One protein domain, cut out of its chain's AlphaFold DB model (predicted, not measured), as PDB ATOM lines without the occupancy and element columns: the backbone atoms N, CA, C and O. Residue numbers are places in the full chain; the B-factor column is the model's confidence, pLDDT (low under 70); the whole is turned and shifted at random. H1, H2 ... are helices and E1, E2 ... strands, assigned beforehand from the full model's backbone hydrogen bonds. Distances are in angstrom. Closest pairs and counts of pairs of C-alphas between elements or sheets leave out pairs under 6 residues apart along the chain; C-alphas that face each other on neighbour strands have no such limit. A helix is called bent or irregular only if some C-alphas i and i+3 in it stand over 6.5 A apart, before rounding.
ATOM      1  N   ASN A  13      28.917  28.560  -8.734       95.06
ATOM      2  CA  ASN A  13      27.655  28.400  -9.443       95.06
ATOM      3  C   ASN A  13      27.496  29.585 -10.388       95.06
ATOM      4  O   ASN A  13      27.481  30.732  -9.939       95.06
ATOM      5  N   VAL A  14      27.418  29.304 -11.686       95.81
ATOM      6  CA  VAL A  14      27.332  30.323 -12.734       95.81
ATOM      7  C   VAL A  14      26.002  30.177 -13.456       95.81
ATOM      8  O   VAL A  14      25.653  29.089 -13.907       95.81
ATOM      9  N   ILE A  15      25.274  31.283 -13.573       97.00
ATOM     10  CA  ILE A  15      24.047  31.400 -14.360       97.00
ATOM     11  C   ILE A  15      24.281  32.521 -15.356       97.00
ATOM     12  O   ILE A  15      24.663  33.619 -14.966       97.00
ATOM     13  N   GLY A  16      24.100  32.253 -16.641       94.75
ATOM     14  CA  GLY A  16      24.436  33.192 -17.704       94.75
ATOM     15  C   GLY A  16      24.604  32.470 -19.034       94.75
ATOM     16  O   GLY A  16      24.574  31.243 -19.089       94.75
ATOM     17  N   ASN A  17      24.805  33.237 -20.101       91.00
ATOM     18  CA  ASN A  17      25.238  32.697 -21.388       91.00
ATOM     19  C   ASN A  17      26.778  32.611 -21.409       91.00
ATOM     20  O   ASN A  17      27.445  33.604 -21.120       91.00
ATOM     21  N   GLU A  18      27.334  31.444 -21.740       87.25
ATOM     22  CA  GLU A  18      28.785  31.196 -21.784       87.25
ATOM     23  C   GLU A  18      29.527  32.018 -22.850       87.25
ATOM     24  O   GLU A  18      30.678  32.403 -22.640       87.25
ATOM     25  N   ASP A  19      28.846  32.386 -23.936       87.62
ATOM     26  CA  ASP A  19      29.385  33.232 -25.006       87.62
ATOM     27  C   ASP A  19      29.329  34.730 -24.659       87.62
ATOM     28  O   ASP A  19      29.780  35.597 -25.421       87.62
ATOM     29  N   MET A  20      28.748  35.079 -23.507       82.69
ATOM     30  CA  MET A  20      28.554  36.465 -23.114       82.69
ATOM     31  C   MET A  20      29.886  37.144 -22.789       82.69
ATOM     32  O   MET A  20      30.582  36.813 -21.831       82.69
ATOM     33  N   LYS A  21      30.197  38.216 -23.524       85.19
ATOM     34  CA  LYS A  21      31.286  39.126 -23.154       85.19
ATOM     35  C   LYS A  21      30.869  40.003 -21.973       85.19
ATOM     36  O   LYS A  21      30.126  40.974 -22.141       85.19
ATOM     37  N   LEU A  22      31.364  39.665 -20.787       81.12
ATOM     38  CA  LEU A  22      31.120  40.401 -19.545       81.12
ATOM     39  C   LEU A  22      32.009  41.647 -19.479       81.12
ATOM     40  O   LEU A  22      33.234  41.538 -19.524       81.12
ATOM     41  N   THR A  23      31.398  42.827 -19.382       88.75
ATOM     42  CA  THR A  23      32.127  44.109 -19.351       88.75
ATOM     43  C   THR A  23      31.810  44.958 -18.130       88.75
ATOM     44  O   THR A  23      32.671  45.712 -17.685       88.75
ATOM     45  N   LYS A  24      30.604  44.825 -17.570       95.44
ATOM     46  CA  LYS A  24      30.162  45.609 -16.418       95.44
ATOM     47  C   LYS A  24      29.833  44.688 -15.246       95.44
ATOM     48  O   LYS A  24      28.917  43.870 -15.339       95.44
ATOM     49  N   ILE A  25      30.619  44.789 -14.181       96.00
ATOM     50  CA  ILE A  25      30.620  43.844 -13.060       96.00
ATOM     51  C   ILE A  25      30.126  44.564 -11.808       96.00
ATOM     52  O   ILE A  25      30.644  45.626 -11.470       96.00
ATOM     53  N   ALA A  26      29.173  43.957 -11.107       98.06
ATOM     54  CA  ALA A  26      28.792  44.324  -9.750       98.06
ATOM     55  C   ALA A  26      29.232  43.232  -8.762       98.06
ATOM     56  O   ALA A  26      29.403  42.070  -9.141       98.06
ATOM     57  N   PHE A  27      29.402  43.603  -7.493       97.88
ATOM     58  CA  PHE A  27      29.786  42.691  -6.416       97.88
ATOM     59  C   PHE A  27      28.869  42.860  -5.201       97.88
ATOM     60  O   PHE A  27      28.560  43.989  -4.826       97.88
ATOM     61  N   SER A  28      28.450  41.746  -4.596       98.25
ATOM     62  CA  SER A  28      27.566  41.713  -3.426       98.25
ATOM     63  C   SER A  28      27.921  40.527  -2.520       98.25
ATOM     64  O   SER A  28      27.510  39.397  -2.775       98.25
ATOM     65  N   ALA A  29      28.740  40.763  -1.493       97.50
ATOM     66  CA  ALA A  29      29.216  39.712  -0.590       97.50
ATOM     67  C   ALA A  29      28.112  39.176   0.342       97.50
ATOM     68  O   ALA A  29      27.114  39.855   0.583       97.50
ATOM     69  N   GLY A  30      28.323  37.972   0.876       96.94
ATOM     70  CA  GLY A  30      27.448  37.347   1.867       96.94
ATOM     71  C   GLY A  30      26.073  36.973   1.311       96.94
ATOM     72  O   GLY A  30      25.946  36.554   0.157       96.94
ATOM     73  N   ALA A  31      25.046  37.138   2.144       97.38
ATOM     74  CA  ALA A  31      23.648  36.849   1.820       97.38
ATOM     75  C   ALA A  31      22.738  38.069   2.093       97.38
ATOM     76  O   ALA A  31      21.913  38.035   3.006       97.38
ATOM     77  N   PRO A  32      22.851  39.167   1.323       97.06
ATOM     78  CA  PRO A  32      22.104  40.404   1.584       97.06
ATOM     79  C   PRO A  32      20.609  40.313   1.232       97.06
ATOM     80  O   PRO A  32      19.860  41.259   1.466       97.06
ATOM     81  N   GLY A  33      20.171  39.182   0.673       96.75
ATOM     82  CA  GLY A  33      18.799  38.933   0.251       96.75
ATOM     83  C   GLY A  33      18.585  39.145  -1.248       96.75
ATOM     84  O   GLY A  33      19.270  39.927  -1.912       96.75
ATOM     85  N   SER A  34      17.600  38.432  -1.790       97.69
ATOM     86  CA  SER A  34      17.283  38.426  -3.218       97.69
ATOM     87  C   SER A  34      16.871  39.795  -3.760       97.69
ATOM     88  O   SER A  34      17.265  40.138  -4.871       97.69
ATOM     89  N   SER A  35      16.175  40.619  -2.971       98.25
ATOM     90  CA  SER A  35      15.776  41.979  -3.364       98.25
ATOM     91  C   SER A  35      16.968  42.879  -3.707       98.25
ATOM     92  O   SER A  35      16.910  43.629  -4.684       98.25
ATOM     93  N   VAL A  36      18.075  42.769  -2.963       98.50
ATOM     94  CA  VAL A  36      19.319  43.503  -3.244       98.50
ATOM     95  C   VAL A  36      19.923  43.026  -4.562       98.50
ATOM     96  O   VAL A  36      20.264  43.840  -5.420       98.50
ATOM     97  N   HIS A  37      19.996  41.710  -4.773       98.56
ATOM     98  CA  HIS A  37      20.485  41.152  -6.033       98.56
ATOM     99  C   HIS A  37      19.611  41.550  -7.230       98.56
ATOM    100  O   HIS A  37      20.151  41.881  -8.284       98.56
ATOM    101  N   PHE A  38      18.284  41.547  -7.082       98.31
ATOM    102  CA  PHE A  38      17.358  41.965  -8.136       98.31
ATOM    103  C   PHE A  38      17.575  43.426  -8.504       98.31
ATOM    104  O   PHE A  38      17.785  43.712  -9.677       98.31
ATOM    105  N   SER A  39      17.647  44.320  -7.513       98.31
ATOM    106  CA  SER A  39      17.910  45.742  -7.748       98.31
ATOM    107  C   SER A  39      19.221  45.969  -8.513       98.31
ATOM    108  O   SER A  39      19.255  46.739  -9.471       98.31
ATOM    109  N   ILE A  40      20.286  45.239  -8.164       98.38
ATOM    110  CA  ILE A  40      21.562  45.296  -8.894       98.38
ATOM    111  C   ILE A  40      21.405  44.772 -10.330       98.38
ATOM    112  O   ILE A  40      21.915  45.367 -11.278       98.38
ATOM    113  N   LEU A  41      20.714  43.646 -10.516       97.50
ATOM    114  CA  LEU A  41      20.561  43.012 -11.826       97.50
ATOM    115  C   LEU A  41      19.552  43.727 -12.735       97.50
ATOM    116  O   LEU A  41      19.580  43.521 -13.952       97.50
ATOM    117  N   GLU A  42      18.666  44.554 -12.194       96.56
ATOM    118  CA  GLU A  42      17.786  45.444 -12.954       96.56
ATOM    119  C   GLU A  42      18.557  46.589 -13.620       96.56
ATOM    120  O   GLU A  42      18.175  47.012 -14.712       96.56
ATOM    121  N   ASP A  43      19.686  47.027 -13.051       96.75
ATOM    122  CA  ASP A  43      20.521  48.067 -13.653       96.75
ATOM    123  C   ASP A  43      21.097  47.603 -15.003       96.75
ATOM    124  O   ASP A  43      21.882  46.657 -15.098       96.75
ATOM    125  N   ASN A  44      20.744  48.295 -16.088       93.50
ATOM    126  CA  ASN A  44      21.253  48.030 -17.441       93.50
ATOM    127  C   ASN A  44      22.772  48.254 -17.586       93.50
ATOM    128  O   ASN A  44      23.369  47.892 -18.606       93.50
ATOM    129  N   ASN A  45      23.422  48.825 -16.572       95.31
ATOM    130  CA  ASN A  45      24.869  48.926 -16.460       95.31
ATOM    131  C   ASN A  45      25.522  47.771 -15.700       95.31
ATOM    132  O   ASN A  45      26.713  47.849 -15.428       95.31
ATOM    133  N   VAL A  46      24.808  46.681 -15.432       97.12
ATOM    134  CA  VAL A  46      25.383  45.461 -14.856       97.12
ATOM    135  C   VAL A  46      25.172  44.299 -15.820       97.12
ATOM    136  O   VAL A  46      24.037  43.931 -16.106       97.12
ATOM    137  N   ASP A  47      26.256  43.704 -16.318       95.75
ATOM    138  CA  ASP A  47      26.201  42.468 -17.109       95.75
ATOM    139  C   ASP A  47      26.270  41.238 -16.193       95.75
ATOM    140  O   ASP A  47      25.611  40.232 -16.444       95.75
ATOM    141  N   VAL A  48      27.085  41.308 -15.134       96.56
ATOM    142  CA  VAL A  48      27.305  40.200 -14.199       96.56
ATOM    143  C   VAL A  48      27.324  40.679 -12.756       96.56
ATOM    144  O   VAL A  48      27.994  41.657 -12.420       96.56
ATOM    145  N   LEU A  49      26.626  39.942 -11.898       98.00
ATOM    146  CA  LEU A  49      26.739  40.049 -10.451       98.00
ATOM    147  C   LEU A  49      27.637  38.928  -9.920       98.00
ATOM    148  O   LEU A  49      27.339  37.750 -10.099       98.00
ATOM    149  N   ILE A  50      28.722  39.283  -9.240       97.62
ATOM    150  CA  ILE A  50      29.487  38.348  -8.414       97.62
ATOM    151  C   ILE A  50      28.921  38.428  -6.993       97.62
ATOM    152  O   ILE A  50      28.988  39.486  -6.369       97.62
ATOM    153  N   ALA A  51      28.350  37.338  -6.489       98.25
ATOM    154  CA  ALA A  51      27.639  37.313  -5.213       98.25
ATOM    155  C   ALA A  51      28.203  36.270  -4.238       98.25
ATOM    156  O   ALA A  51      28.886  35.332  -4.652       98.25
ATOM    157  N   GLY A  52      27.906  36.420  -2.946       97.50
ATOM    158  CA  GLY A  52      28.179  35.398  -1.934       97.50
ATOM    159  C   GLY A  52      27.256  34.195  -2.101       97.50
ATOM    160  O   GLY A  52      27.648  33.189  -2.694       97.50
ATOM    161  N   GLU A  53      26.020  34.302  -1.618       96.81
ATOM    162  CA  GLU A  53      24.998  33.259  -1.730       96.81
ATOM    163  C   GLU A  53      23.567  33.813  -1.675       96.81
ATOM    164  O   GLU A  53      23.330  34.978  -1.359       96.81
ATOM    165  N   VAL A  54      22.607  32.948  -1.997       97.69
ATOM    166  CA  VAL A  54      21.162  33.161  -1.851       97.69
ATOM    167  C   VAL A  54      20.457  31.812  -2.021       97.69
ATOM    168  O   VAL A  54      21.051  30.861  -2.540       97.69
ATOM    169  N   SER A  55      19.191  31.712  -1.622       96.62
ATOM    170  CA  SER A  55      18.377  30.536  -1.920       96.62
ATOM    171  C   SER A  55      18.284  30.286  -3.428       96.62
ATOM    172  O   SER A  55      18.072  31.205  -4.222       96.62
ATOM    173  N   GLN A  56      18.413  29.017  -3.830       95.00
ATOM    174  CA  GLN A  56      18.470  28.645  -5.247       95.00
ATOM    175  C   GLN A  56      17.217  29.058  -6.031       95.00
ATOM    176  O   GLN A  56      17.331  29.426  -7.185       95.00
ATOM    177  N   TRP A  57      16.030  29.080  -5.427       96.06
ATOM    178  CA  TRP A  57      14.796  29.484  -6.119       96.06
ATOM    179  C   TRP A  57      14.624  31.006  -6.285       96.06
ATOM    180  O   TRP A  57      13.585  31.441  -6.771       96.06
ATOM    181  N   GLU A  58      15.598  31.826  -5.870       97.62
ATOM    182  CA  GLU A  58      15.503  33.289  -5.947       97.62
ATOM    183  C   GLU A  58      16.360  33.876  -7.085       97.62
ATOM    184  O   GLU A  58      15.947  33.899  -8.243       97.62
ATOM    185  N   THR A  59      17.570  34.371  -6.791       98.25
ATOM    186  CA  THR A  59      18.414  35.055  -7.789       98.25
ATOM    187  C   THR A  59      18.885  34.139  -8.914       98.25
ATOM    188  O   THR A  59      19.112  34.627 -10.021       98.25
ATOM    189  N   TYR A  60      19.012  32.831  -8.675       98.19
ATOM    190  CA  TYR A  60      19.385  31.904  -9.747       98.19
ATOM    191  C   TYR A  60      18.296  31.868 -10.822       98.19
ATOM    192  O   TYR A  60      18.611  32.003 -12.004       98.19
ATOM    193  N   GLU A  61      17.028  31.744 -10.422       97.94
ATOM    194  CA  GLU A  61      15.909  31.685 -11.366       97.94
ATOM    195  C   GLU A  61      15.643  33.051 -12.005       97.94
ATOM    196  O   GLU A  61      15.461  33.116 -13.216       97.94
ATOM    197  N   TYR A  62      15.788  34.163 -11.268       97.38
ATOM    198  CA  TYR A  62      15.769  35.499 -11.883       97.38
ATOM    199  C   TYR A  62      16.813  35.628 -13.003       97.38
ATOM    200  O   TYR A  62      16.525  36.135 -14.088       97.38
ATOM    201  N   ALA A  63      18.047  35.172 -12.757       96.88
ATOM    202  CA  ALA A  63      19.110  35.225 -13.753       96.88
ATOM    203  C   ALA A  63      18.827  34.287 -14.937       96.88
ATOM    204  O   ALA A  63      19.059  34.670 -16.083       96.88
ATOM    205  N   ARG A  64      18.282  33.090 -14.686       97.12
ATOM    206  CA  ARG A  64      17.878  32.140 -15.733       97.12
ATOM    207  C   ARG A  64      16.751  32.694 -16.611       97.12
ATOM    208  O   ARG A  64      16.822  32.567 -17.835       97.12
ATOM    209  N   ASP A  65      15.761  33.348 -16.018       97.38
ATOM    210  CA  ASP A  65      14.674  34.005 -16.744       97.38
ATOM    211  C   ASP A  65      15.198  35.180 -17.564       97.38
ATOM    212  O   ASP A  65      14.867  35.316 -18.742       97.38
ATOM    213  N   ALA A  66      16.087  35.992 -16.987       95.94
ATOM    214  CA  ALA A  66      16.721  37.087 -17.709       95.94
ATOM    215  C   ALA A  66      17.488  36.581 -18.944       95.94
ATOM    216  O   ALA A  66      17.354  37.158 -20.024       95.94
ATOM    217  N   VAL A  67      18.233  35.478 -18.819       95.12
ATOM    218  CA  VAL A  67      18.913  34.833 -19.954       95.12
ATOM    219  C   VAL A  67      17.905  34.326 -20.988       95.12
ATOM    220  O   VAL A  67      18.089  34.574 -22.179       95.12
ATOM    221  N   SER A  68      16.815  33.683 -20.558       96.38
ATOM    222  CA  SER A  68      15.748  33.195 -21.451       96.38
ATOM    223  C   SER A  68      15.050  34.327 -22.215       96.38
ATOM    224  O   SER A  68      14.637  34.149 -23.357       96.38
ATOM    225  N   GLN A  69      14.975  35.518 -21.620       95.69
ATOM    226  CA  GLN A  69      14.486  36.747 -22.257       95.69
ATOM    227  C   GLN A  69      15.512  37.394 -23.207       95.69
ATOM    228  O   GLN A  69      15.258  38.471 -23.746       95.69
ATOM    229  N   GLY A  70      16.693  36.796 -23.389       93.19
ATOM    230  CA  GLY A  70      17.779  37.366 -24.187       93.19
ATOM    231  C   GLY A  70      18.471  38.561 -23.524       93.19
ATOM    232  O   GLY A  70      19.228  39.276 -24.184       93.19
ATOM    233  N   ARG A  71      18.238  38.807 -22.228       93.56
ATOM    234  CA  ARG A  71      18.919  39.882 -21.498       93.56
ATOM    235  C   ARG A  71      20.369  39.481 -21.264       93.56
ATOM    236  O   ARG A  71      20.689  38.350 -20.903       93.56
ATOM    237  N   LYS A  72      21.262  40.457 -21.408       93.44
ATOM    238  CA  LYS A  72      22.688  40.299 -21.126       93.44
ATOM    239  C   LYS A  72      22.936  40.331 -19.611       93.44
ATOM    240  O   LYS A  72      23.375  41.347 -19.081       93.44
ATOM    241  N   LYS A  73      22.561  39.256 -18.914       95.94
ATOM    242  CA  LYS A  73      22.670  39.115 -17.458       95.94
ATOM    243  C   LYS A  73      23.300  37.784 -17.068       95.94
ATOM    244  O   LYS A  73      22.996  36.751 -17.658       95.94
ATOM    245  N   ALA A  74      24.151  37.828 -16.053       97.06
ATOM    246  CA  ALA A  74      24.765  36.663 -15.445       97.06
ATOM    247  C   ALA A  74      24.947  36.852 -13.932       97.06
ATOM    248  O   ALA A  74      25.003  37.976 -13.427       97.06
ATOM    249  N   VAL A  75      25.081  35.745 -13.213       97.56
ATOM    250  CA  VAL A  75      25.415  35.714 -11.789       97.56
ATOM    251  C   VAL A  75      26.476  34.647 -11.552       97.56
ATOM    252  O   VAL A  75      26.407  33.557 -12.119       97.56
ATOM    253  N   ILE A  76      27.463  34.969 -10.720       96.94
ATOM    254  CA  ILE A  76      28.512  34.053 -10.273       96.94
ATOM    255  C   ILE A  76      28.500  34.042  -8.747       96.94
ATOM    256  O   ILE A  76      28.841  35.047  -8.125       96.94
ATOM    257  N   PHE A  77      28.153  32.910  -8.142       97.56
ATOM    258  CA  PHE A  77      28.203  32.745  -6.690       97.56
ATOM    259  C   PHE A  77      29.568  32.219  -6.241       97.56
ATOM    260  O   PHE A  77      30.008  31.157  -6.693       97.56
ATOM    261  N   LEU A  78      30.228  32.964  -5.351       95.94
ATOM    262  CA  LEU A  78      31.509  32.611  -4.731       95.94
ATOM    263  C   LEU A  78      31.336  31.735  -3.480       95.94
ATOM    264  O   LEU A  78      32.255  30.995  -3.139       95.94
ATOM    265  N   GLY A  79      30.184  31.816  -2.811       94.88
ATOM    266  CA  GLY A  79      29.949  31.281  -1.470       94.88
ATOM    267  C   GLY A  79      30.063  32.367  -0.397       94.88
ATOM    268  O   GLY A  79      30.855  33.303  -0.537       94.88
ATOM    269  N   HIS A  80      29.282  32.232   0.681       95.94
ATOM    270  CA  HIS A  80      29.165  33.229   1.755       95.94
ATOM    271  C   HIS A  80      30.528  33.638   2.321       95.94
ATOM    272  O   HIS A  80      30.996  34.750   2.076       95.94
ATOM    273  N   VAL A  81      31.207  32.698   2.992       95.56
ATOM    274  CA  VAL A  81      32.493  32.948   3.655       95.56
ATOM    275  C   VAL A  81      33.552  33.369   2.642       95.56
ATOM    276  O   VAL A  81      34.251  34.350   2.866       95.56
ATOM    277  N   THR A  82      33.633  32.692   1.492       94.56
ATOM    278  CA  THR A  82      34.611  33.012   0.439       94.56
ATOM    279  C   THR A  82      34.500  34.462  -0.042       94.56
ATOM    280  O   THR A  82      35.512  35.070  -0.387       94.56
TER     281      THR A  82
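This is residues 13 to 82 of the 116 residues of an uncharacterized protein of Bacteroidales bacterium (UniProt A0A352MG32). A four-stranded sheet has two helices, H1 and H2, side by side over one face, with no named helix on its other face. The printed part has 70 residues, with elements in the order E1, E2, H1, E3, H2, E4. The sheet is mixed, in the order E1, E4, E3, E2, and the class is mixed, helices and strands. The whole is compact, with a radius of gyration of the C-alphas of 10.7 A and spans of 30 by 22 by 20 A.

The strands are E1, residues 13 to 15, 6.8 A long from C-alpha 13 at (27.655, 28.400, -9.443); E4, 74 to 77, 10.2 A, ending at C-alpha 77 at (28.203, 32.745, -6.690); E3, 48 to 51, 9.4 A; and E2, 25 to 28, 10.3 A. H1 is residues 34 to 42, 12.0 A, and H2 is 56 to 68, 17.0 A. H2 is irregular, but only just: C-alphas 56 and 59 are 6.9 A apart.

E4 and E3 are parallel at 18 degrees, with N 51 and O 76 2.9 A apart. E3 and E2 are parallel at 21 degrees, with N 50 and O 26 at 2.9 A. Edge strand E1 is antiparallel to E4 at 170 degrees, with N 75 and O 15 at 2.8 A. Two strand-helix-strand units, parallel neighbour strands with a helix between, are E2, H1, E3 and E3, H2, E4, both crossovers right-handed. The helices form two layers with the sheet, on the same face. H2 runs along the strands over E1 and E4, height 8.7 A; its closest C-alphas to E4 are Ala 63 and Ala 74, 6.1 A. H1 runs along them over E3 and, only just, E2 with 3 C-alphas, height 9.6 A; its closest C-alphas to E3 are Leu 41 and Leu 49, 7.0 A. H2, with residues 58 to 62 alone, touches H1, the closest C-alphas being Ser 34 and Thr 59, 5.8 A; they run the same way at a shallow tilt of 16 degrees. Each O i to N i+4 pair is within hydrogen-bond range in H1, and 7 of 9 in H2.

The C-alphas farthest apart, Gly 70 and Val 81, are 31.8 A apart. The printed part has no cut and no long link. Mean pLDDT of the printed part is 95.6, and no printed residue is under 70.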